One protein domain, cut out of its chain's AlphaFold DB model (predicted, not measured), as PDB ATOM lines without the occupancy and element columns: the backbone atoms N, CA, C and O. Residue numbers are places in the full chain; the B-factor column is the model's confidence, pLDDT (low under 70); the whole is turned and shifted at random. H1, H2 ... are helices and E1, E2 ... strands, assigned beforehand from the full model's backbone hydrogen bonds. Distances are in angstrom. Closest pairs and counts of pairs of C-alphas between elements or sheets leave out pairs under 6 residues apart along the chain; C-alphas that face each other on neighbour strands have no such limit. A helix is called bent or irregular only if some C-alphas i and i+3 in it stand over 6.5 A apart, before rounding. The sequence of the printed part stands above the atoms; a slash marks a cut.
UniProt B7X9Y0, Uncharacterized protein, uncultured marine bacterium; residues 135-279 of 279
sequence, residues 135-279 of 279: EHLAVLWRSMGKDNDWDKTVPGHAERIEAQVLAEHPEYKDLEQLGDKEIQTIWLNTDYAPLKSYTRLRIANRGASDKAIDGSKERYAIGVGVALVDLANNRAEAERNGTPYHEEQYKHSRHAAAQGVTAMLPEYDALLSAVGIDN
ATOM      1  N   GLU A 135     179.936 243.712 133.339       55.81
ATOM      2  CA  GLU A 135     181.004 244.706 133.454       55.81
ATOM      3  C   GLU A 135     180.568 245.693 134.539       55.81
ATOM      4  O   GLU A 135     179.472 246.246 134.472       55.81
ATOM      5  N   HIS A 136     181.351 245.797 135.614       66.69
ATOM      6  CA  HIS A 136     181.037 246.735 136.681       66.69
ATOM      7  C   HIS A 136     181.149 248.137 136.079       66.69
ATOM      8  O   HIS A 136     182.161 248.458 135.455       66.69
ATOM      9  N   LEU A 137     180.085 248.920 136.233       78.00
ATOM     10  CA  LEU A 137     180.037 250.325 135.871       78.00
ATOM     11  C   LEU A 137     179.787 251.104 137.158       78.00
ATOM     12  O   LEU A 137     178.778 250.866 137.822       78.00
ATOM     13  N   ALA A 138     180.700 252.000 137.506       84.38
ATOM     14  CA  ALA A 138     180.520 252.943 138.598       84.38
ATOM     15  C   ALA A 138     180.130 254.311 138.031       84.38
ATOM     16  O   ALA A 138     180.620 254.726 136.981       84.38
ATOM     17  N   VAL A 139     179.237 255.012 138.721       87.75
ATOM     18  CA  VAL A 139     178.883 256.404 138.430       87.75
ATOM     19  C   VAL A 139     179.159 257.227 139.677       87.75
ATOM     20  O   VAL A 139     178.616 256.942 140.743       87.75
ATOM     21  N   LEU A 140     180.002 258.243 139.538       84.56
ATOM     22  CA  LEU A 140     180.389 259.140 140.615       84.56
ATOM     23  C   LEU A 140     180.091 260.581 140.220       84.56
ATOM     24  O   LEU A 140     180.407 261.032 139.118       84.56
ATOM     25  N   TRP A 141     179.484 261.313 141.145       86.38
ATOM     26  CA  TRP A 141     179.213 262.736 141.000       86.38
ATOM     27  C   TRP A 141     180.279 263.532 141.742       86.38
ATOM     28  O   TRP A 141     180.522 263.300 142.925       86.38
ATOM     29  N   ARG A 142     180.899 264.497 141.061       84.44
ATOM     30  CA  ARG A 142     181.967 265.324 141.625       84.44
ATOM     31  C   ARG A 142     181.676 266.805 141.402       84.44
ATOM     32  O   ARG A 142     181.329 267.210 140.297       84.44
ATOM     33  N   SER A 143     181.833 267.595 142.465       78.31
ATOM     34  CA  SER A 143     181.817 269.064 142.417       78.31
ATOM     35  C   SER A 143     183.230 269.604 142.220       78.31
ATOM     36  O   SER A 143     184.214 268.900 142.467       78.31
ATOM     37  N   MET A 144     183.347 270.851 141.767       68.19
ATOM     38  CA  MET A 144     184.656 271.479 141.608       68.19
ATOM     39  C   MET A 144     185.353 271.651 142.971       68.19
ATOM     40  O   MET A 144     184.807 272.256 143.891       68.19
ATOM     41  N   GLY A 145     186.578 271.127 143.085       56.50
ATOM     42  CA  GLY A 145     187.496 271.311 144.217       56.50
ATOM     43  C   GLY A 145     188.831 271.915 143.762       56.50
ATOM     44  O   GLY A 145     189.058 272.047 142.561       56.50
ATOM     45  N   LYS A 146     189.705 272.286 144.715       45.69
ATOM     46  CA  LYS A 146     190.925 273.105 144.507       45.69
ATOM     47  C   LYS A 146     191.977 272.550 143.519       45.69
ATOM     48  O   LYS A 146     192.851 273.322 143.152       45.69
ATOM     49  N   ASP A 147     191.843 271.309 143.043       45.59
ATOM     50  CA  ASP A 147     192.828 270.614 142.191       45.59
ATOM     51  C   ASP A 147     192.257 270.040 140.867       45.59
ATOM     52  O   ASP A 147     192.804 269.085 140.330       45.59
ATOM     53  N   ASN A 148     191.138 270.547 140.326       55.47
ATOM     54  CA  ASN A 148     190.466 269.886 139.190       55.47
ATOM     55  C   ASN A 148     190.698 270.516 137.803       55.47
ATOM     56  O   ASN A 148     190.358 271.676 137.585       55.47
ATOM     57  N   ASP A 149     191.065 269.672 136.828       60.81
ATOM     58  CA  ASP A 149     191.046 269.905 135.363       60.81
ATOM     59  C   ASP A 149     189.631 270.109 134.772       60.81
ATOM     60  O   ASP A 149     189.412 270.030 133.560       60.81
ATOM     61  N   TRP A 150     188.622 270.295 135.622       70.69
ATOM     62  CA  TRP A 150     187.226 270.430 135.229       70.69
ATOM     63  C   TRP A 150     186.735 271.832 135.537       70.69
ATOM     64  O   TRP A 150     186.813 272.290 136.676       70.69
ATOM     65  N   ASP A 151     186.149 272.473 134.533       77.50
ATOM     66  CA  ASP A 151     185.377 273.695 134.700       77.50
ATOM     67  C   ASP A 151     183.867 273.417 134.556       77.50
ATOM     68  O   ASP A 151     183.421 272.292 134.315       77.50
ATOM     69  N   LYS A 152     183.043 274.463 134.676       83.94
ATOM     70  CA  LYS A 152     181.574 274.373 134.553       83.94
ATOM     71  C   LYS A 152     181.093 273.985 133.151       83.94
ATOM     72  O   LYS A 152     179.893 273.784 132.954       83.94
ATOM     73  N   THR A 153     181.986 273.937 132.170       81.94
ATOM     74  CA  THR A 153     181.675 273.535 130.801       81.94
ATOM     75  C   THR A 153     181.871 272.037 130.614       81.94
ATOM     76  O   THR A 153     181.175 271.453 129.790       81.94
ATOM     77  N   VAL A 154     182.738 271.386 131.389       84.81
ATOM     78  CA  VAL A 154     183.004 269.949 131.254       84.81
ATOM     79  C   VAL A 154     181.848 269.138 131.855       84.81
ATOM     80  O   VAL A 154     181.592 269.252 133.053       84.81
ATOM     81  N   PRO A 155     181.148 268.294 131.075       87.94
ATOM     82  CA  PRO A 155     180.032 267.499 131.596       87.94
ATOM     83  C   PRO A 155     180.480 266.299 132.439       87.94
ATOM     84  O   PRO A 155     179.723 265.817 133.284       87.94
ATOM     85  N   GLY A 156     181.698 265.816 132.197       88.12
ATOM     86  CA  GLY A 156     182.266 264.629 132.819       88.12
ATOM     87  C   GLY A 156     183.274 263.922 131.912       88.12
ATOM     88  O   GLY A 156     183.618 264.402 130.823       88.12
ATOM     89  N   HIS A 157     183.737 262.759 132.351       87.00
ATOM     90  CA  HIS A 157     184.476 261.809 131.521       87.00
ATOM     91  C   HIS A 157     184.232 260.381 132.009       87.00
ATOM     92  O   HIS A 157     183.624 260.164 133.056       87.00
ATOM     93  N   ALA A 158     184.700 259.409 131.232       87.75
ATOM     94  CA  ALA A 158     184.726 258.019 131.644       87.75
ATOM     95  C   ALA A 158     186.159 257.496 131.565       87.75
ATOM     96  O   ALA A 158     186.872 257.776 130.605       87.75
ATOM     97  N   GLU A 159     186.562 256.744 132.578       85.31
ATOM     98  CA  GLU A 159     187.889 256.148 132.695       85.31
ATOM     99  C   GLU A 159     187.796 254.791 133.394       85.31
ATOM    100  O   GLU A 159     186.720 254.363 133.822       85.31
ATOM    101  N   ARG A 160     188.917 254.080 133.474       83.56
ATOM    102  CA  ARG A 160     189.012 252.804 134.180       83.56
ATOM    103  C   ARG A 160     189.775 253.014 135.475       83.56
ATOM    104  O   ARG A 160     190.881 253.533 135.446       83.56
ATOM    105  N   ILE A 161     189.165 252.618 136.587       84.31
ATOM    106  CA  ILE A 161     189.717 252.808 137.932       84.31
ATOM    107  C   ILE A 161     189.734 251.473 138.650       84.31
ATOM    108  O   ILE A 161     188.828 250.655 138.482       84.31
ATOM    109  N   GLU A 162     190.762 251.247 139.453       86.88
ATOM    110  CA  GLU A 162     190.869 250.058 140.283       86.88
ATOM    111  C   GLU A 162     189.711 249.965 141.284       86.88
ATOM    112  O   GLU A 162     189.320 250.939 141.935       86.88
ATOM    113  N   ALA A 163     189.173 248.760 141.439       86.00
ATOM    114  CA  ALA A 163     188.043 248.497 142.316       86.00
ATOM    115  C   ALA A 163     188.312 248.880 143.781       86.00
ATOM    116  O   ALA A 163     187.386 249.300 144.471       86.00
ATOM    117  N   GLN A 164     189.564 248.783 144.239       86.62
ATOM    118  CA  GLN A 164     189.971 249.215 145.579       86.62
ATOM    119  C   GLN A 164     189.832 250.725 145.801       86.62
ATOM    120  O   GLN A 164     189.370 251.134 146.861       86.62
ATOM    121  N   VAL A 165     190.149 251.541 144.790       85.00
ATOM    122  CA  VAL A 165     189.995 253.002 144.856       85.00
ATOM    123  C   VAL A 165     188.512 253.361 144.886       85.00
ATOM    124  O   VAL A 165     188.077 254.186 145.681       85.00
ATOM    125  N   LEU A 166     187.695 252.680 144.077       83.56
ATOM    126  CA  LEU A 166     186.243 252.864 144.123       83.56
ATOM    127  C   LEU A 166     185.651 252.457 145.474       83.56
ATOM    128  O   LEU A 166     184.709 253.093 145.931       83.56
ATOM    129  N   ALA A 167     186.202 251.435 146.129       87.69
ATOM    130  CA  ALA A 167     185.717 250.957 147.420       87.69
ATOM    131  C   ALA A 167     185.918 251.948 148.582       87.69
ATOM    132  O   ALA A 167     185.311 251.760 149.638       87.69
ATOM    133  N   GLU A 168     186.702 253.017 148.394       87.88
ATOM    134  CA  GLU A 168     186.764 254.148 149.331       87.88
ATOM    135  C   GLU A 168     185.415 254.884 149.434       87.88
ATOM    136  O   GLU A 168     185.098 255.476 150.469       87.88
ATOM    137  N   HIS A 169     184.586 254.801 148.389       79.12
ATOM    138  CA  HIS A 169     183.223 255.315 148.389       79.12
ATOM    139  C   HIS A 169     182.256 254.311 149.050       79.12
ATOM    140  O   HIS A 169     182.217 253.142 148.649       79.12
ATOM    141  N   PRO A 170     181.431 254.736 150.031       79.00
ATOM    142  CA  PRO A 170     180.552 253.836 150.783       79.00
ATOM    143  C   PRO A 170     179.639 252.954 149.918       79.00
ATOM    144  O   PRO A 170     179.441 251.781 150.232       79.00
ATOM    145  N   GLU A 171     179.108 253.498 148.825       78.75
ATOM    146  CA  GLU A 171     178.217 252.820 147.877       78.75
ATOM    147  C   GLU A 171     178.904 251.722 147.045       78.75
ATOM    148  O   GLU A 171     178.233 250.849 146.494       78.75
ATOM    149  N   TYR A 172     180.236 251.732 146.989       83.44
ATOM    150  CA  TYR A 172     181.059 250.810 146.208       83.44
ATOM    151  C   TYR A 172     181.961 249.931 147.079       83.44
ATOM    152  O   TYR A 172     182.790 249.193 146.553       83.44
ATOM    153  N   LYS A 173     181.774 249.939 148.403       80.69
ATOM    154  CA  LYS A 173     182.591 249.174 149.356       80.69
ATOM    155  C   LYS A 173     182.698 247.680 149.021       80.69
ATOM    156  O   LYS A 173     183.742 247.064 149.211       80.69
ATOM    157  N   ASP A 174     181.645 247.093 148.456       77.25
ATOM    158  CA  ASP A 174     181.633 245.684 148.041       77.25
ATOM    159  C   ASP A 174     182.647 245.363 146.921       77.25
ATOM    160  O   ASP A 174     182.986 244.194 146.708       77.25
ATOM    161  N   LEU A 175     183.154 246.384 146.219       79.25
ATOM    162  CA  LEU A 175     184.173 246.260 145.177       79.25
ATOM    163  C   LEU A 175     185.580 246.020 145.744       79.25
ATOM    164  O   LEU A 175     186.434 245.542 145.000       79.25
ATOM    165  N   GLU A 176     185.811 246.221 147.048       82.38
ATOM    166  CA  GLU A 176     187.100 245.956 147.717       82.38
ATOM    167  C   GLU A 176     187.588 244.518 147.459       82.38
ATOM    168  O   GLU A 176     188.772 244.253 147.261       82.38
ATOM    169  N   GLN A 177     186.649 243.572 147.350       82.69
ATOM    170  CA  GLN A 177     186.925 242.156 147.081       82.69
ATOM    171  C   GLN A 177     187.525 241.891 145.692       82.69
ATOM    172  O   GLN A 177     187.993 240.780 145.428       82.69
ATOM    173  N   LEU A 178     187.465 242.866 144.784       77.38
ATOM    174  CA  LEU A 178     187.980 242.767 143.420       77.38
ATOM    175  C   LEU A 178     189.419 243.296 143.286       77.38
ATOM    176  O   LEU A 178     190.019 243.063 142.236       77.38
ATOM    177  N   GLY A 179     189.975 243.936 144.324       84.75
ATOM    178  CA  GLY A 179     191.361 244.421 144.369       84.75
ATOM    179  C   GLY A 179     191.701 245.376 143.222       84.75
ATOM    180  O   GLY A 179     190.970 246.328 142.959       84.75
ATOM    181  N   ASP A 180     192.773 245.069 142.492       85.56
ATOM    182  CA  ASP A 180     193.309 245.898 141.398       85.56
ATOM    183  C   ASP A 180     192.515 245.773 140.083       85.56
ATOM    184  O   ASP A 180     192.953 246.194 139.014       85.56
ATOM    185  N   LYS A 181     191.342 245.128 140.106       84.56
ATOM    186  CA  LYS A 181     190.529 244.988 138.899       84.56
ATOM    187  C   LYS A 181     190.020 246.358 138.459       84.56
ATOM    188  O   LYS A 181     189.252 246.989 139.175       84.56
ATOM    189  N   GLU A 182     190.358 246.745 137.237       83.44
ATOM    190  CA  GLU A 182     189.810 247.942 136.607       83.44
ATOM    191  C   GLU A 182     188.297 247.833 136.362       83.44
ATOM    192  O   GLU A 182     187.784 246.852 135.806       83.44
ATOM    193  N   ILE A 183     187.590 248.884 136.755       83.31
ATOM    194  CA  ILE A 183     186.150 249.065 136.640       83.31
ATOM    195  C   ILE A 183     185.896 250.319 135.815       83.31
ATOM    196  O   ILE A 183     186.493 251.373 136.049       83.31
ATOM    197  N   GLN A 184     184.996 250.201 134.837       85.69
ATOM    198  CA  GLN A 184     184.586 251.349 134.046       85.69
ATOM    199  C   GLN A 184     183.857 252.326 134.969       85.69
ATOM    200  O   GLN A 184     182.858 251.973 135.591       85.69
ATOM    201  N   THR A 185     184.354 253.550 135.053       86.44
ATOM    202  CA  THR A 185     183.837 254.576 135.955       86.44
ATOM    203  C   THR A 185     183.468 255.805 135.151       86.44
ATOM    204  O   THR A 185     184.239 256.274 134.316       86.44
ATOM    205  N   ILE A 186     182.260 256.309 135.376       89.44
ATOM    206  CA  ILE A 186     181.769 257.558 134.815       89.44
ATOM    207  C   ILE A 186     181.832 258.599 135.920       89.44
ATOM    208  O   ILE A 186     181.127 258.494 136.922       89.44
ATOM    209  N   TRP A 187     182.628 259.634 135.700       87.50
ATOM    210  CA  TRP A 187     182.632 260.816 136.538       87.50
ATOM    211  C   TRP A 187     181.737 261.875 135.901       87.50
ATOM    212  O   TRP A 187     181.956 262.279 134.757       87.50
ATOM    213  N   LEU A 188     180.763 262.374 136.656       89.75
ATOM    214  CA  LEU A 188     179.839 263.425 136.233       89.75
ATOM    215  C   LEU A 188     180.064 264.701 137.041       89.75
ATOM    216  O   LEU A 188     180.215 264.667 138.264       89.75
ATOM    217  N   ASN A 189     180.053 265.839 136.350       88.50
ATOM    218  CA  ASN A 189     180.250 267.142 136.971       88.50
ATOM    219  C   ASN A 189     178.931 267.682 137.537       88.50
ATOM    220  O   ASN A 189     178.017 268.032 136.785       88.50
ATOM    221  N   THR A 190     178.834 267.797 138.863       87.56
ATOM    222  CA  THR A 190     177.649 268.380 139.521       87.56
ATOM    223  C   THR A 190     177.504 269.878 139.252       87.56
ATOM    224  O   THR A 190     176.403 270.419 139.357       87.56
ATOM    225  N   ASP A 191     178.590 270.551 138.865       88.38
ATOM    226  CA  ASP A 191     178.630 271.977 138.545       88.38
ATOM    227  C   ASP A 191     178.506 272.277 137.046       88.38
ATOM    228  O   ASP A 191     178.632 273.440 136.644       88.38
ATOM    229  N   TYR A 192     178.207 271.268 136.221       90.44
ATOM    230  CA  TYR A 192     177.983 271.450 134.789       90.44
ATOM    231  C   TYR A 192     176.847 272.456 134.538       90.44
ATOM    232  O   TYR A 192     175.686 272.239 134.907       90.44
ATOM    233  N   ALA A 193     177.187 273.587 133.916       88.44
ATOM    234  CA  ALA A 193     176.317 274.759 133.851       88.44
ATOM    235  C   ALA A 193     174.964 274.505 133.158       88.44
ATOM    236  O   ALA A 193     173.952 274.982 133.685       88.44
ATOM    237  N   PRO A 194     174.881 273.754 132.041       89.06
ATOM    238  CA  PRO A 194     173.602 273.435 131.406       89.06
ATOM    239  C   PRO A 194     172.671 272.620 132.307       89.06
ATOM    240  O   PRO A 194     171.513 273.000 132.482       89.06
ATOM    241  N   LEU A 195     173.180 271.567 132.958       89.94
ATOM    242  CA  LEU A 195     172.384 270.756 133.884       89.94
ATOM    243  C   LEU A 195     171.920 271.584 135.090       89.94
ATOM    244  O   LEU A 195     170.749 271.535 135.458       89.94
ATOM    245  N   LYS A 196     172.812 272.401 135.664       89.69
ATOM    246  CA  LYS A 196     172.500 273.291 136.795       89.69
ATOM    247  C   LYS A 196     171.459 274.353 136.435       89.69
ATOM    248  O   LYS A 196     170.613 274.712 137.252       89.69
ATOM    249  N   SER A 197     171.505 274.856 135.204       88.19
ATOM    250  CA  SER A 197     170.517 275.809 134.692       88.19
ATOM    251  C   SER A 197     169.148 275.156 134.540       88.19
ATOM    252  O   SER A 197     168.152 275.726 134.985       88.19
ATOM    253  N   TYR A 198     169.102 273.944 133.983       89.44
ATOM    254  CA  TYR A 198     167.872 273.170 133.863       89.44
ATOM    255  C   TYR A 198     167.256 272.853 135.237       89.44
ATOM    256  O   TYR A 198     166.079 273.143 135.452       89.44
ATOM    257  N   THR A 199     168.031 272.341 136.200       88.06
ATOM    258  CA  THR A 199     167.501 272.009 137.535       88.06
ATOM    259  C   THR A 199     166.980 273.249 138.258       88.06
ATOM    260  O   THR A 199     165.889 273.209 138.823       88.06
ATOM    261  N   ARG A 200     167.684 274.386 138.163       87.50
ATOM    262  CA  ARG A 200     167.220 275.664 138.725       87.50
ATOM    263  C   ARG A 200     165.900 276.125 138.106       87.50
ATOM    264  O   ARG A 200     165.007 276.539 138.840       87.50
ATOM    265  N   LEU A 201     165.767 276.061 136.779       85.88
ATOM    266  CA  LEU A 201     164.517 276.411 136.092       85.88
ATOM    267  C   LEU A 201     163.374 275.481 136.495       85.88
ATOM    268  O   LEU A 201     162.242 275.928 136.640       85.88
ATOM    269  N   ARG A 202     163.665 274.199 136.715       80.00
ATOM    270  CA  ARG A 202     162.669 273.215 137.135       80.00
ATOM    271  C   ARG A 202     162.155 273.478 138.551       80.00
ATOM    272  O   ARG A 202     160.949 273.440 138.769       80.00
ATOM    273  N   ILE A 203     163.043 273.830 139.482       83.88
ATOM    274  CA  ILE A 203     162.657 274.272 140.832       83.88
ATOM    275  C   ILE A 203     161.819 275.553 140.743       83.88
ATOM    276  O   ILE A 203     160.717 275.603 141.283       83.88
ATOM    277  N   ALA A 204     162.304 276.565 140.016       79.00
ATOM    278  CA  ALA A 204     161.654 277.873 139.938       79.00
ATOM    279  C   ALA A 204     160.274 277.835 139.256       79.00
ATOM    280  O   ALA A 204     159.352 278.499 139.715       79.00
ATOM    281  N   ASN A 205     160.125 277.062 138.176       75.38
ATOM    282  CA  ASN A 205     158.916 277.085 137.347       75.38
ATOM    283  C   ASN A 205     157.903 275.994 137.705       75.38
ATOM    284  O   ASN A 205     156.731 276.132 137.363       75.38
ATOM    285  N   ARG A 206     158.338 274.891 138.327       71.38
ATOM    286  CA  ARG A 206     157.473 273.733 138.609       71.38
ATOM    287  C   ARG A 206     157.442 273.328 140.080       71.38
ATOM    288  O   ARG A 206     156.778 272.352 140.404       71.38
ATOM    289  N   GLY A 207     158.153 274.037 140.962       77.38
ATOM    290  CA  GLY A 207     158.224 273.681 142.381       77.38
ATOM    291  C   GLY A 207     158.763 272.266 142.604       77.38
ATOM    292  O   GLY A 207     158.316 271.579 143.518       77.38
ATOM    293  N   ALA A 208     159.658 271.808 141.723       78.06
ATOM    294  CA  ALA A 208     160.092 270.419 141.692       78.06
ATOM    295  C   ALA A 208     160.705 269.976 143.027       78.06
ATOM    296  O   ALA A 208     161.568 270.660 143.579       78.06
ATOM    297  N   SER A 209     160.266 268.809 143.501       81.94
ATOM    298  CA  SER A 209     160.785 268.157 144.701       81.94
ATOM    299  C   SER A 209     162.235 267.695 144.506       81.94
ATOM    300  O   SER A 209     162.679 267.462 143.378       81.94
ATOM    301  N   ASP A 210     162.969 267.487 145.602       78.06
ATOM    302  CA  ASP A 210     164.331 266.930 145.547       78.06
ATOM    303  C   ASP A 210     164.357 265.580 144.814       78.06
ATOM    304  O   ASP A 210     165.205 265.345 143.957       78.06
ATOM    305  N   LYS A 211     163.341 264.739 145.049       78.62
ATOM    306  CA  LYS A 211     163.155 263.457 144.358       78.62
ATOM    307  C   LYS A 211     162.995 263.635 142.850       78.62
ATOM    308  O   LYS A 211     163.575 262.883 142.067       78.62
ATOM    309  N   ALA A 212     162.216 264.629 142.429       78.75
ATOM    310  CA  ALA A 212     162.056 264.930 141.019       78.75
ATOM    311  C   ALA A 212     163.397 265.374 140.414       78.75
ATOM    312  O   ALA A 212     163.738 264.942 139.309       78.75
ATOM    313  N   ILE A 213     164.159 266.225 141.109       83.56
ATOM    314  CA  ILE A 213     165.480 266.689 140.664       83.56
ATOM    315  C   ILE A 213     166.472 265.532 140.554       83.56
ATOM    316  O   ILE A 213     167.183 265.446 139.550       83.56
ATOM    317  N   ASP A 214     166.488 264.625 141.523       82.75
ATOM    318  CA  ASP A 214     167.355 263.451 141.493       82.75
ATOM    319  C   ASP A 214     166.972 262.494 140.361       82.75
ATOM    320  O   ASP A 214     167.847 262.071 139.610       82.75
ATOM    321  N   GLY A 215     165.678 262.287 140.099       82.12
ATOM    322  CA  GLY A 215     165.228 261.540 138.921       82.12
ATOM    323  C   GLY A 215     165.676 262.167 137.590       82.12
ATOM    324  O   GLY A 215     166.019 261.452 136.646       82.12
ATOM    325  N   SER A 216     165.730 263.500 137.487       84.38
ATOM    326  CA  SER A 216     166.299 264.160 136.301       84.38
ATOM    327  C   SER A 216     167.821 264.005 136.215       84.38
ATOM    328  O   SER A 216     168.347 263.823 135.115       84.38
ATOM    329  N   LYS A 217     168.539 264.039 137.346       85.69
ATOM    330  CA  LYS A 217     169.986 263.761 137.380       85.69
ATOM    331  C   LYS A 217     170.289 262.319 136.983       85.69
ATOM    332  O   LYS A 217     171.244 262.102 136.247       85.69
ATOM    333  N   GLU A 218     169.479 261.349 137.403       84.81
ATOM    334  CA  GLU A 218     169.607 259.947 136.987       84.81
ATOM    335  C   GLU A 218     169.431 259.796 135.474       84.81
ATOM    336  O   GLU A 218     170.259 259.173 134.810       84.81
ATOM    337  N   ARG A 219     168.402 260.429 134.894       88.25
ATOM    338  CA  ARG A 219     168.196 260.440 133.434       88.25
ATOM    339  C   ARG A 219     169.379 261.062 132.695       88.25
ATOM    340  O   ARG A 219     169.836 260.504 131.697       88.25
ATOM    341  N   TYR A 220     169.899 262.179 133.206       89.50
ATOM    342  CA  TYR A 220     171.113 262.797 132.681       89.50
ATOM    343  C   TYR A 220     172.311 261.841 132.770       89.50
ATOM    344  O   TYR A 220     172.999 261.638 131.773       89.50
ATOM    345  N   ALA A 221     172.530 261.210 133.926       88.38
ATOM    346  CA  ALA A 221     173.633 260.281 134.149       88.38
ATOM    347  C   ALA A 221     173.584 259.081 133.203       88.38
ATOM    348  O   ALA A 221     174.616 258.688 132.673       88.38
ATOM    349  N   ILE A 222     172.395 258.534 132.943       86.56
ATOM    350  CA  ILE A 222     172.216 257.434 131.991       86.56
ATOM    351  C   ILE A 222     172.538 257.905 130.571       86.56
ATOM    352  O   ILE A 222     173.360 257.293 129.891       86.56
ATOM    353  N   GLY A 223     171.909 258.996 130.118       87.56
ATOM    354  CA  GLY A 223     172.064 259.475 128.742       87.56
ATOM    355  C   GLY A 223     173.496 259.904 128.427       87.56
ATOM    356  O   GLY A 223     174.078 259.473 127.434       87.56
ATOM    357  N   VAL A 224     174.083 260.722 129.300       90.25
ATOM    358  CA  VAL A 224     175.457 261.208 129.140       90.25
ATOM    359  C   VAL A 224     176.459 260.097 129.419       90.25
ATOM    360  O   VAL A 224     177.420 259.950 128.672       90.25
ATOM    361  N   GLY A 225     176.221 259.266 130.433       88.38
ATOM    362  CA  GLY A 225     177.113 258.174 130.813       88.38
ATOM    363  C   GLY A 225     177.359 257.170 129.691       88.38
ATOM    364  O   GLY A 225     178.509 256.819 129.439       88.38
ATOM    365  N   VAL A 226     176.310 256.768 128.961       87.50
ATOM    366  CA  VAL A 226     176.454 255.881 127.791       87.50
ATOM    367  C   VAL A 226     177.365 256.507 126.735       87.50
ATOM    368  O   VAL A 226     178.279 255.846 126.247       87.50
ATOM    369  N   ALA A 227     177.158 257.787 126.418       89.00
ATOM    370  CA  ALA A 227     177.980 258.488 125.437       89.00
ATOM    371  C   ALA A 227     179.433 258.656 125.909       89.00
ATOM    372  O   ALA A 227     180.358 258.478 125.123       89.00
ATOM    373  N   LEU A 228     179.657 258.960 127.192       88.69
ATOM    374  CA  LEU A 228     181.004 259.095 127.753       88.69
ATOM    375  C   LEU A 228     181.779 257.773 127.704       88.69
ATOM    376  O   LEU A 228     182.960 257.785 127.358       88.69
ATOM    377  N   VAL A 229     181.126 256.648 128.014       89.00
ATOM    378  CA  VAL A 229     181.739 255.313 127.931       89.00
ATOM    379  C   VAL A 229     182.074 254.951 126.489       89.00
ATOM    380  O   VAL A 229     183.179 254.484 126.229       89.00
ATOM    381  N   ASP A 230     181.158 255.194 125.549       89.06
ATOM    382  CA  ASP A 230     181.401 254.929 124.128       89.06
ATOM    383  C   ASP A 230     182.597 255.738 123.605       89.06
ATOM    384  O   ASP A 230     183.534 255.184 123.033       89.06
ATOM    385  N   LEU A 231     182.638 257.039 123.908       87.62
ATOM    386  CA  LEU A 231     183.752 257.905 123.527       87.62
ATOM    387  C   LEU A 231     185.080 257.463 124.163       87.62
ATOM    388  O   LEU A 231     186.112 257.502 123.496       87.62
ATOM    389  N   ALA A 232     185.072 257.035 125.430       85.19
ATOM    390  CA  ALA A 232     186.266 256.528 126.108       85.19
ATOM    391  C   ALA A 232     186.762 255.201 125.507       85.19
ATOM    392  O   ALA A 232     187.966 255.023 125.322       85.19
ATOM    393  N   ASN A 233     185.852 254.293 125.145       85.75
ATOM    394  CA  ASN A 233     186.200 253.042 124.473       85.75
ATOM    395  C   ASN A 233     186.794 253.300 123.083       85.75
ATOM    396  O   ASN A 233     187.839 252.738 122.763       85.75
ATOM    397  N   ASN A 234     186.187 254.199 122.303       85.62
ATOM    398  CA  ASN A 234     186.683 254.584 120.979       85.62
ATOM    399  C   ASN A 234     188.081 255.213 121.060       85.62
ATOM    400  O   ASN A 234     188.942 254.922 120.231       85.62
ATOM    401  N   ARG A 235     188.334 256.044 122.082       83.62
ATOM    402  CA  ARG A 235     189.666 256.594 122.361       83.62
ATOM    403  C   ARG A 235     190.678 255.489 122.663       83.62
ATOM    404  O   ARG A 235     191.727 255.441 122.029       83.62
ATOM    405  N   ALA A 236     190.356 254.592 123.594       83.81
ATOM    406  CA  ALA A 236     191.248 253.499 123.977       83.81
ATOM    407  C   ALA A 236     191.537 252.546 122.804       83.81
ATOM    408  O   ALA A 236     192.643 252.021 122.680       83.81
ATOM    409  N   GLU A 237     190.559 252.313 121.927       84.12
ATOM    410  CA  GLU A 237     190.741 251.533 120.704       84.12
ATOM    411  C   GLU A 237     191.645 252.251 119.692       84.12
ATOM    412  O   GLU A 237     192.568 251.635 119.161       84.12
ATOM    413  N   ALA A 238     191.444 253.553 119.474       82.94
ATOM    414  CA  ALA A 238     192.306 254.354 118.605       82.94
ATOM    415  C   ALA A 238     193.762 254.365 119.098       82.94
ATOM    416  O   ALA A 238     194.673 254.132 118.303       82.94
ATOM    417  N   GLU A 239     193.977 254.543 120.405       82.94
ATOM    418  CA  GLU A 239     195.299 254.488 121.041       82.94
ATOM    419  C   GLU A 239     195.963 253.113 120.852       82.94
ATOM    420  O   GLU A 239     197.121 253.039 120.439       82.94
ATOM    421  N   ARG A 240     195.226 252.012 121.066       85.75
ATOM    422  CA  ARG A 240     195.730 250.641 120.840       85.75
ATOM    423  C   ARG A 240     196.093 250.372 119.384       85.75
ATOM    424  O   ARG A 240     197.063 249.669 119.117       85.75
ATOM    425  N   ASN A 241     195.320 250.925 118.458       87.50
ATOM    426  CA  ASN A 241     195.520 250.753 117.023       87.50
ATOM    427  C   ASN A 241     196.524 251.766 116.438       87.50
ATOM    428  O   ASN A 241     196.723 251.786 115.224       87.50
ATOM    429  N   GLY A 242     197.131 252.630 117.264       86.12
ATOM    430  CA  GLY A 242     198.058 253.674 116.815       86.12
ATOM    431  C   GLY A 242     197.416 254.723 115.900       86.12
ATOM    432  O   GLY A 242     198.113 255.403 115.149       86.12
ATOM    433  N   THR A 243     196.088 254.840 115.924       86.38
ATOM    434  CA  THR A 243     195.351 255.821 115.123       86.38
ATOM    435  C   THR A 243     195.412 257.181 115.819       86.38
ATOM    436  O   THR A 243     195.124 257.251 117.017       86.38
ATOM    437  N   PRO A 244     195.753 258.274 115.109       77.62
ATOM    438  CA  PRO A 244     195.729 259.609 115.689       77.62
ATOM    439  C   PRO A 244     194.341 259.922 116.249       77.62
ATOM    440  O   PRO A 244     193.344 259.861 115.531       77.62
ATOM    441  N   TYR A 245     194.286 260.261 117.533       77.75
ATOM    442  CA  TYR A 245     193.051 260.638 118.203       77.75
ATOM    443  C   TYR A 245     193.084 262.129 118.539       77.75
ATOM    444  O   TYR A 245     193.994 262.607 119.218       77.75
ATOM    445  N   HIS A 246     192.112 262.889 118.033       85.19
ATOM    446  CA  HIS A 246     192.061 264.337 118.223       85.19
ATOM    447  C   HIS A 246     191.345 264.695 119.533       85.19
ATOM    448  O   HIS A 246     190.122 264.602 119.634       85.19
ATOM    449  N   GLU A 247     192.100 265.168 120.527       81.25
ATOM    450  CA  GLU A 247     191.567 265.512 121.857       81.25
ATOM    451  C   GLU A 247     190.462 266.587 121.804       81.25
ATOM    452  O   GLU A 247     189.479 266.517 122.541       81.25
ATOM    453  N   GLU A 248     190.556 267.549 120.883       83.75
ATOM    454  CA  GLU A 248     189.517 268.573 120.694       83.75
ATOM    455  C   GLU A 248     188.200 267.987 120.165       83.75
ATOM    456  O   GLU A 248     187.120 268.393 120.596       83.75
ATOM    457  N   GLN A 249     188.269 266.973 119.299       84.19
ATOM    458  CA  GLN A 249     187.080 266.260 118.834       84.19
ATOM    459  C   GLN A 249     186.432 265.490 119.988       84.19
ATOM    460  O   GLN A 249     185.216 265.546 120.152       84.19
ATOM    461  N   TYR A 250     187.231 264.845 120.842       82.62
ATOM    462  CA  TYR A 250     186.732 264.159 122.033       82.62
ATOM    463  C   TYR A 250     186.033 265.108 123.004       82.62
ATOM    464  O   TYR A 250     184.920 264.829 123.453       82.62
ATOM    465  N   LYS A 251     186.642 266.263 123.302       84.00
ATOM    466  CA  LYS A 251     185.995 267.315 124.100       84.00
ATOM    467  C   LYS A 251     184.674 267.741 123.466       84.00
ATOM    468  O   LYS A 251     183.643 267.695 124.138       84.00
ATOM    469  N   HIS A 252     184.674 268.083 122.177       85.81
ATOM    470  CA  HIS A 252     183.472 268.530 121.477       85.81
ATOM    471  C   HIS A 252     182.354 267.479 121.505       85.81
ATOM    472  O   HIS A 252     181.216 267.802 121.842       85.81
ATOM    473  N   SER A 253     182.673 266.207 121.247       88.19
ATOM    474  CA  SER A 253     181.709 265.106 121.303       88.19
ATOM    475  C   SER A 253     181.115 264.913 122.699       88.19
ATOM    476  O   SER A 253     179.908 264.698 122.818       88.19
ATOM    477  N   ARG A 254     181.918 265.054 123.764       90.12
ATOM    478  CA  ARG A 254     181.409 265.013 125.145       90.12
ATOM    479  C   ARG A 254     180.420 266.144 125.417       90.12
ATOM    480  O   ARG A 254     179.350 265.895 125.973       90.12
ATOM    481  N   HIS A 255     180.745 267.371 125.005       88.12
ATOM    482  CA  HIS A 255     179.829 268.506 125.157       88.12
ATOM    483  C   HIS A 255     178.545 268.318 124.352       88.12
ATOM    484  O   HIS A 255     177.465 268.536 124.895       88.12
ATOM    485  N   ALA A 256     178.644 267.879 123.095       88.75
ATOM    486  CA  ALA A 256     177.490 267.661 122.229       88.75
ATOM    487  C   ALA A 256     176.539 266.603 122.811       88.75
ATOM    488  O   ALA A 256     175.329 266.822 122.855       88.75
ATOM    489  N   ALA A 257     177.079 265.498 123.335       90.38
ATOM    490  CA  ALA A 257     176.284 264.473 124.005       90.38
ATOM    491  C   ALA A 257     175.554 265.034 125.237       90.38
ATOM    492  O   ALA A 257     174.345 264.849 125.387       90.38
ATOM    493  N   ALA A 258     176.264 265.774 126.091       91.06
ATOM    494  CA  ALA A 258     175.676 266.363 127.290       91.06
ATOM    495  C   ALA A 258     174.619 267.432 126.983       91.06
ATOM    496  O   ALA A 258     173.571 267.470 127.632       91.06
ATOM    497  N   GLN A 259     174.853 268.265 125.969       88.19
ATOM    498  CA  GLN A 259     173.886 269.258 125.503       88.19
ATOM    499  C   GLN A 259     172.642 268.597 124.917       88.19
ATOM    500  O   GLN A 259     171.536 268.987 125.282       88.19
ATOM    501  N   GLY A 260     172.810 267.574 124.074       89.31
ATOM    502  CA  GLY A 260     171.694 266.831 123.493       89.31
ATOM    503  C   GLY A 260     170.805 266.202 124.564       89.31
ATOM    504  O   GLY A 260     169.590 266.379 124.542       89.31
ATOM    505  N   VAL A 261     171.405 265.546 125.563       91.81
ATOM    506  CA  VAL A 261     170.650 264.968 126.686       91.81
ATOM    507  C   VAL A 261     169.954 266.058 127.498       91.81
ATOM    508  O   VAL A 261     168.764 265.938 127.776       91.81
ATOM    509  N   THR A 262     170.656 267.143 127.835       89.69
ATOM    510  CA  THR A 262     170.084 268.252 128.618       89.69
ATOM    511  C   THR A 262     168.911 268.918 127.892       89.69
ATOM    512  O   THR A 262     167.918 269.257 128.530       89.69
ATOM    513  N   ALA A 263     168.993 269.064 126.566       89.44
ATOM    514  CA  ALA A 263     167.936 269.650 125.744       89.44
ATOM    515  C   ALA A 263     166.657 268.797 125.710       89.44
ATOM    516  O   ALA A 263     165.569 269.352 125.590       89.44
ATOM    517  N   MET A 264     166.776 267.476 125.871       89.81
ATOM    518  CA  MET A 264     165.636 266.554 125.896       89.81
ATOM    519  C   MET A 264     164.962 266.443 127.270       89.81
ATOM    520  O   MET A 264     163.818 265.998 127.362       89.81
ATOM    521  N   LEU A 265     165.634 266.832 128.361       88.19
ATOM    522  CA  LEU A 265     165.080 266.700 129.716       88.19
ATOM    523  C   LEU A 265     163.709 267.388 129.903       88.19
ATOM    524  O   LEU A 265     162.837 266.773 130.520       88.19
ATOM    525  N   PRO A 266     163.452 268.598 129.364       87.69
ATOM    526  CA  PRO A 266     162.132 269.221 129.454       87.69
ATOM    527  C   PRO A 266     161.015 268.421 128.770       87.69
ATOM    528  O   PRO A 266     159.892 268.397 129.275       87.69
ATOM    529  N   GLU A 267     161.304 267.760 127.644       86.44
ATOM    530  CA  GLU A 267     160.329 266.916 126.943       86.44
ATOM    531  C   GLU A 267     160.025 265.648 127.741       86.44
ATOM    532  O   GLU A 267     158.862 265.273 127.893       86.44
ATOM    533  N   TYR A 268     161.053 265.030 128.334       83.94
ATOM    534  CA  TYR A 268     160.856 263.921 129.268       83.94
ATOM    535  C   TYR A 268     159.969 264.321 130.444       83.94
ATOM    536  O   TYR A 268     159.067 263.568 130.807       83.94
ATOM    537  N   ASP A 269     160.172 265.507 131.013       81.38
ATOM    538  CA  ASP A 269     159.317 265.980 132.097       81.38
ATOM    539  C   ASP A 269     157.876 266.223 131.626       81.38
ATOM    540  O   ASP A 269     156.931 265.946 132.360       81.38
ATOM    541  N   ALA A 270     157.678 266.733 130.407       82.94
ATOM    542  CA  ALA A 270     156.340 266.898 129.839       82.94
ATOM    543  C   ALA A 270     155.626 265.545 129.676       82.94
ATOM    544  O   ALA A 270     154.451 265.427 130.023       82.94
ATOM    545  N   LEU A 271     156.346 264.510 129.229       83.00
ATOM    546  CA  LEU A 271     155.816 263.150 129.140       83.00
ATOM    547  C   LEU A 271     155.453 262.590 130.517       83.00
ATOM    548  O   LEU A 271     154.361 262.052 130.673       83.00
ATOM    549  N   LEU A 272     156.330 262.737 131.516       80.94
ATOM    550  CA  LEU A 272     156.084 262.262 132.884       80.94
ATOM    551  C   LEU A 272     154.884 262.957 133.533       80.94
ATOM    552  O   LEU A 272     154.082 262.304 134.203       80.94
ATOM    553  N   SER A 273     154.736 264.260 133.295       80.12
ATOM    554  CA  SER A 273     153.585 265.036 133.749       80.12
ATOM    555  C   SER A 273     152.290 264.561 133.079       80.12
ATOM    556  O   SER A 273     151.298 264.328 133.768       80.12
ATOM    557  N   ALA A 274     152.313 264.305 131.765       78.00
ATOM    558  CA  ALA A 274     151.149 263.820 131.019       78.00
ATOM    559  C   ALA A 274     150.632 262.450 131.498       78.00
ATOM    560  O   ALA A 274     149.445 262.163 131.359       78.00
ATOM    561  N   VAL A 275     151.499 261.616 132.081       80.38
ATOM    562  CA  VAL A 275     151.124 260.308 132.652       80.38
ATOM    563  C   VAL A 275     150.956 260.322 134.179       80.38
ATOM    564  O   VAL A 275     150.751 259.269 134.774       80.38
ATOM    565  N   GLY A 276     151.026 261.494 134.823       73.50
ATOM    566  CA  GLY A 276     150.775 261.658 136.261       73.50
ATOM    567  C   GLY A 276     151.867 261.105 137.185       73.50
ATOM    568  O   GLY A 276     151.587 260.793 138.339       73.50
ATOM    569  N   ILE A 277     153.099 260.956 136.687       69.38
ATOM    570  CA  ILE A 277     154.237 260.394 137.442       69.38
ATOM    571  C   ILE A 277     155.121 261.506 138.053       69.38
ATOM    572  O   ILE A 277     155.988 261.228 138.879       69.38
ATOM    573  N   ASP A 278     154.900 262.770 137.681       60.19
ATOM    574  CA  ASP A 278     155.736 263.921 138.061       60.19
ATOM    575  C   ASP A 278     155.358 264.512 139.441       60.19
ATOM    576  O   ASP A 278     154.901 265.649 139.522       60.19
ATOM    577  N   ASN A 279     155.530 263.722 140.517       49.50
ATOM    578  CA  ASN A 279     155.471 264.164 141.927       49.50
ATOM    579  C   ASN A 279     156.772 263.820 142.687       49.50
ATOM    580  O   ASN A 279     157.101 262.610 142.788       49.50
TER     581      ASN A 279
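Overview. This is residues 135 to 279 of the 279 residues of an uncharacterized protein of uncultured marine bacterium (UniProt B7X9Y0). A helical hairpin, H4 and H5, lies with H4 over one face of a small, strongly twisted sheet; H3 packs on H5a, and the short H1 and H2 make a knob beside the sheet. The printed part has 145 residues, mostly helix, with E1, E2, H1, H2, E3, H3, H4 and H5 in chain order. The mixed sheet runs E1, E3, E2. The whole is compact, with a radius of gyration of the C-alphas of 16.8 A and spans of 48 by 37 by 34 A.

Arrangement. E1, residues 137 to 142, is parallel to E3, residues 182 to 189; N 138 and O 184 are within hydrogen-bond range at 2.9 A. E2, residues 156 to 162, is antiparallel to E3, with N 159 and O 185 at 2.9 A. H1, residues 163 to 166, stands at the sheet's level and touches H2, residues 170 to 178, closest at C-alphas 164 and 176, 4.8 A. H2 is irregular, with C-alphas 171 and 174 7.9 A apart, and only grazes the sheet. H4, residues 210 to 240, is over E1, E3 and E2 at a height over the sheet of 7.3 A: two layers, a helix on one face of a sheet. Its closest C-alphas to E2 are 229 and 158, 5.5 A. H5, residues 247 to 274, assigned as one helix by its hydrogen bonds, is bent: C-alphas 263 and 266 are 6.9 A apart, and arms H5a, residues 247 to 263, and H5b, residues 266 to 274, stand at 26 degrees, a shallow tilt. H4 touches H5a with residues 220 to 231 alone, a hairpin at a shallow tilt of 25 degrees, opposite ways, closest at C-alphas 224 and 258, 5.5 A. H3, residues 193 to 206, touches H5a, closest at C-alphas 195 and 262, 6.3 A; H3, H4 and H5a form an up-and-down bundle, each running against the one before. H5b is near H4. Every O i to N i+4 pair is within range in H3, H5a and H5b; H4 has 26 of 27, H2 0 of 5 but 4 of 6 O i to N i+3 pairs, and H1 is too short for an i+4 pair.

Along the chain. E1 begins at C-alpha 137 (180.037, 250.325, 135.871). H4 is 43.1 A long, H5a 24.3 A, E3 21.5 A and H3 19.5 A. H5b ends at C-alpha 274 (151.149, 263.820, 131.019).

Size, cuts and confidence. The C-alphas farthest apart, of Gly 242 and Gly 276, are 51.7 A apart. The printed part has no cut; the link E1 to E2 is long, and residues 271 to 276 stand free. Model pLDDT is under 70 at 135 to 136, 144 to 149 and 277 to 279.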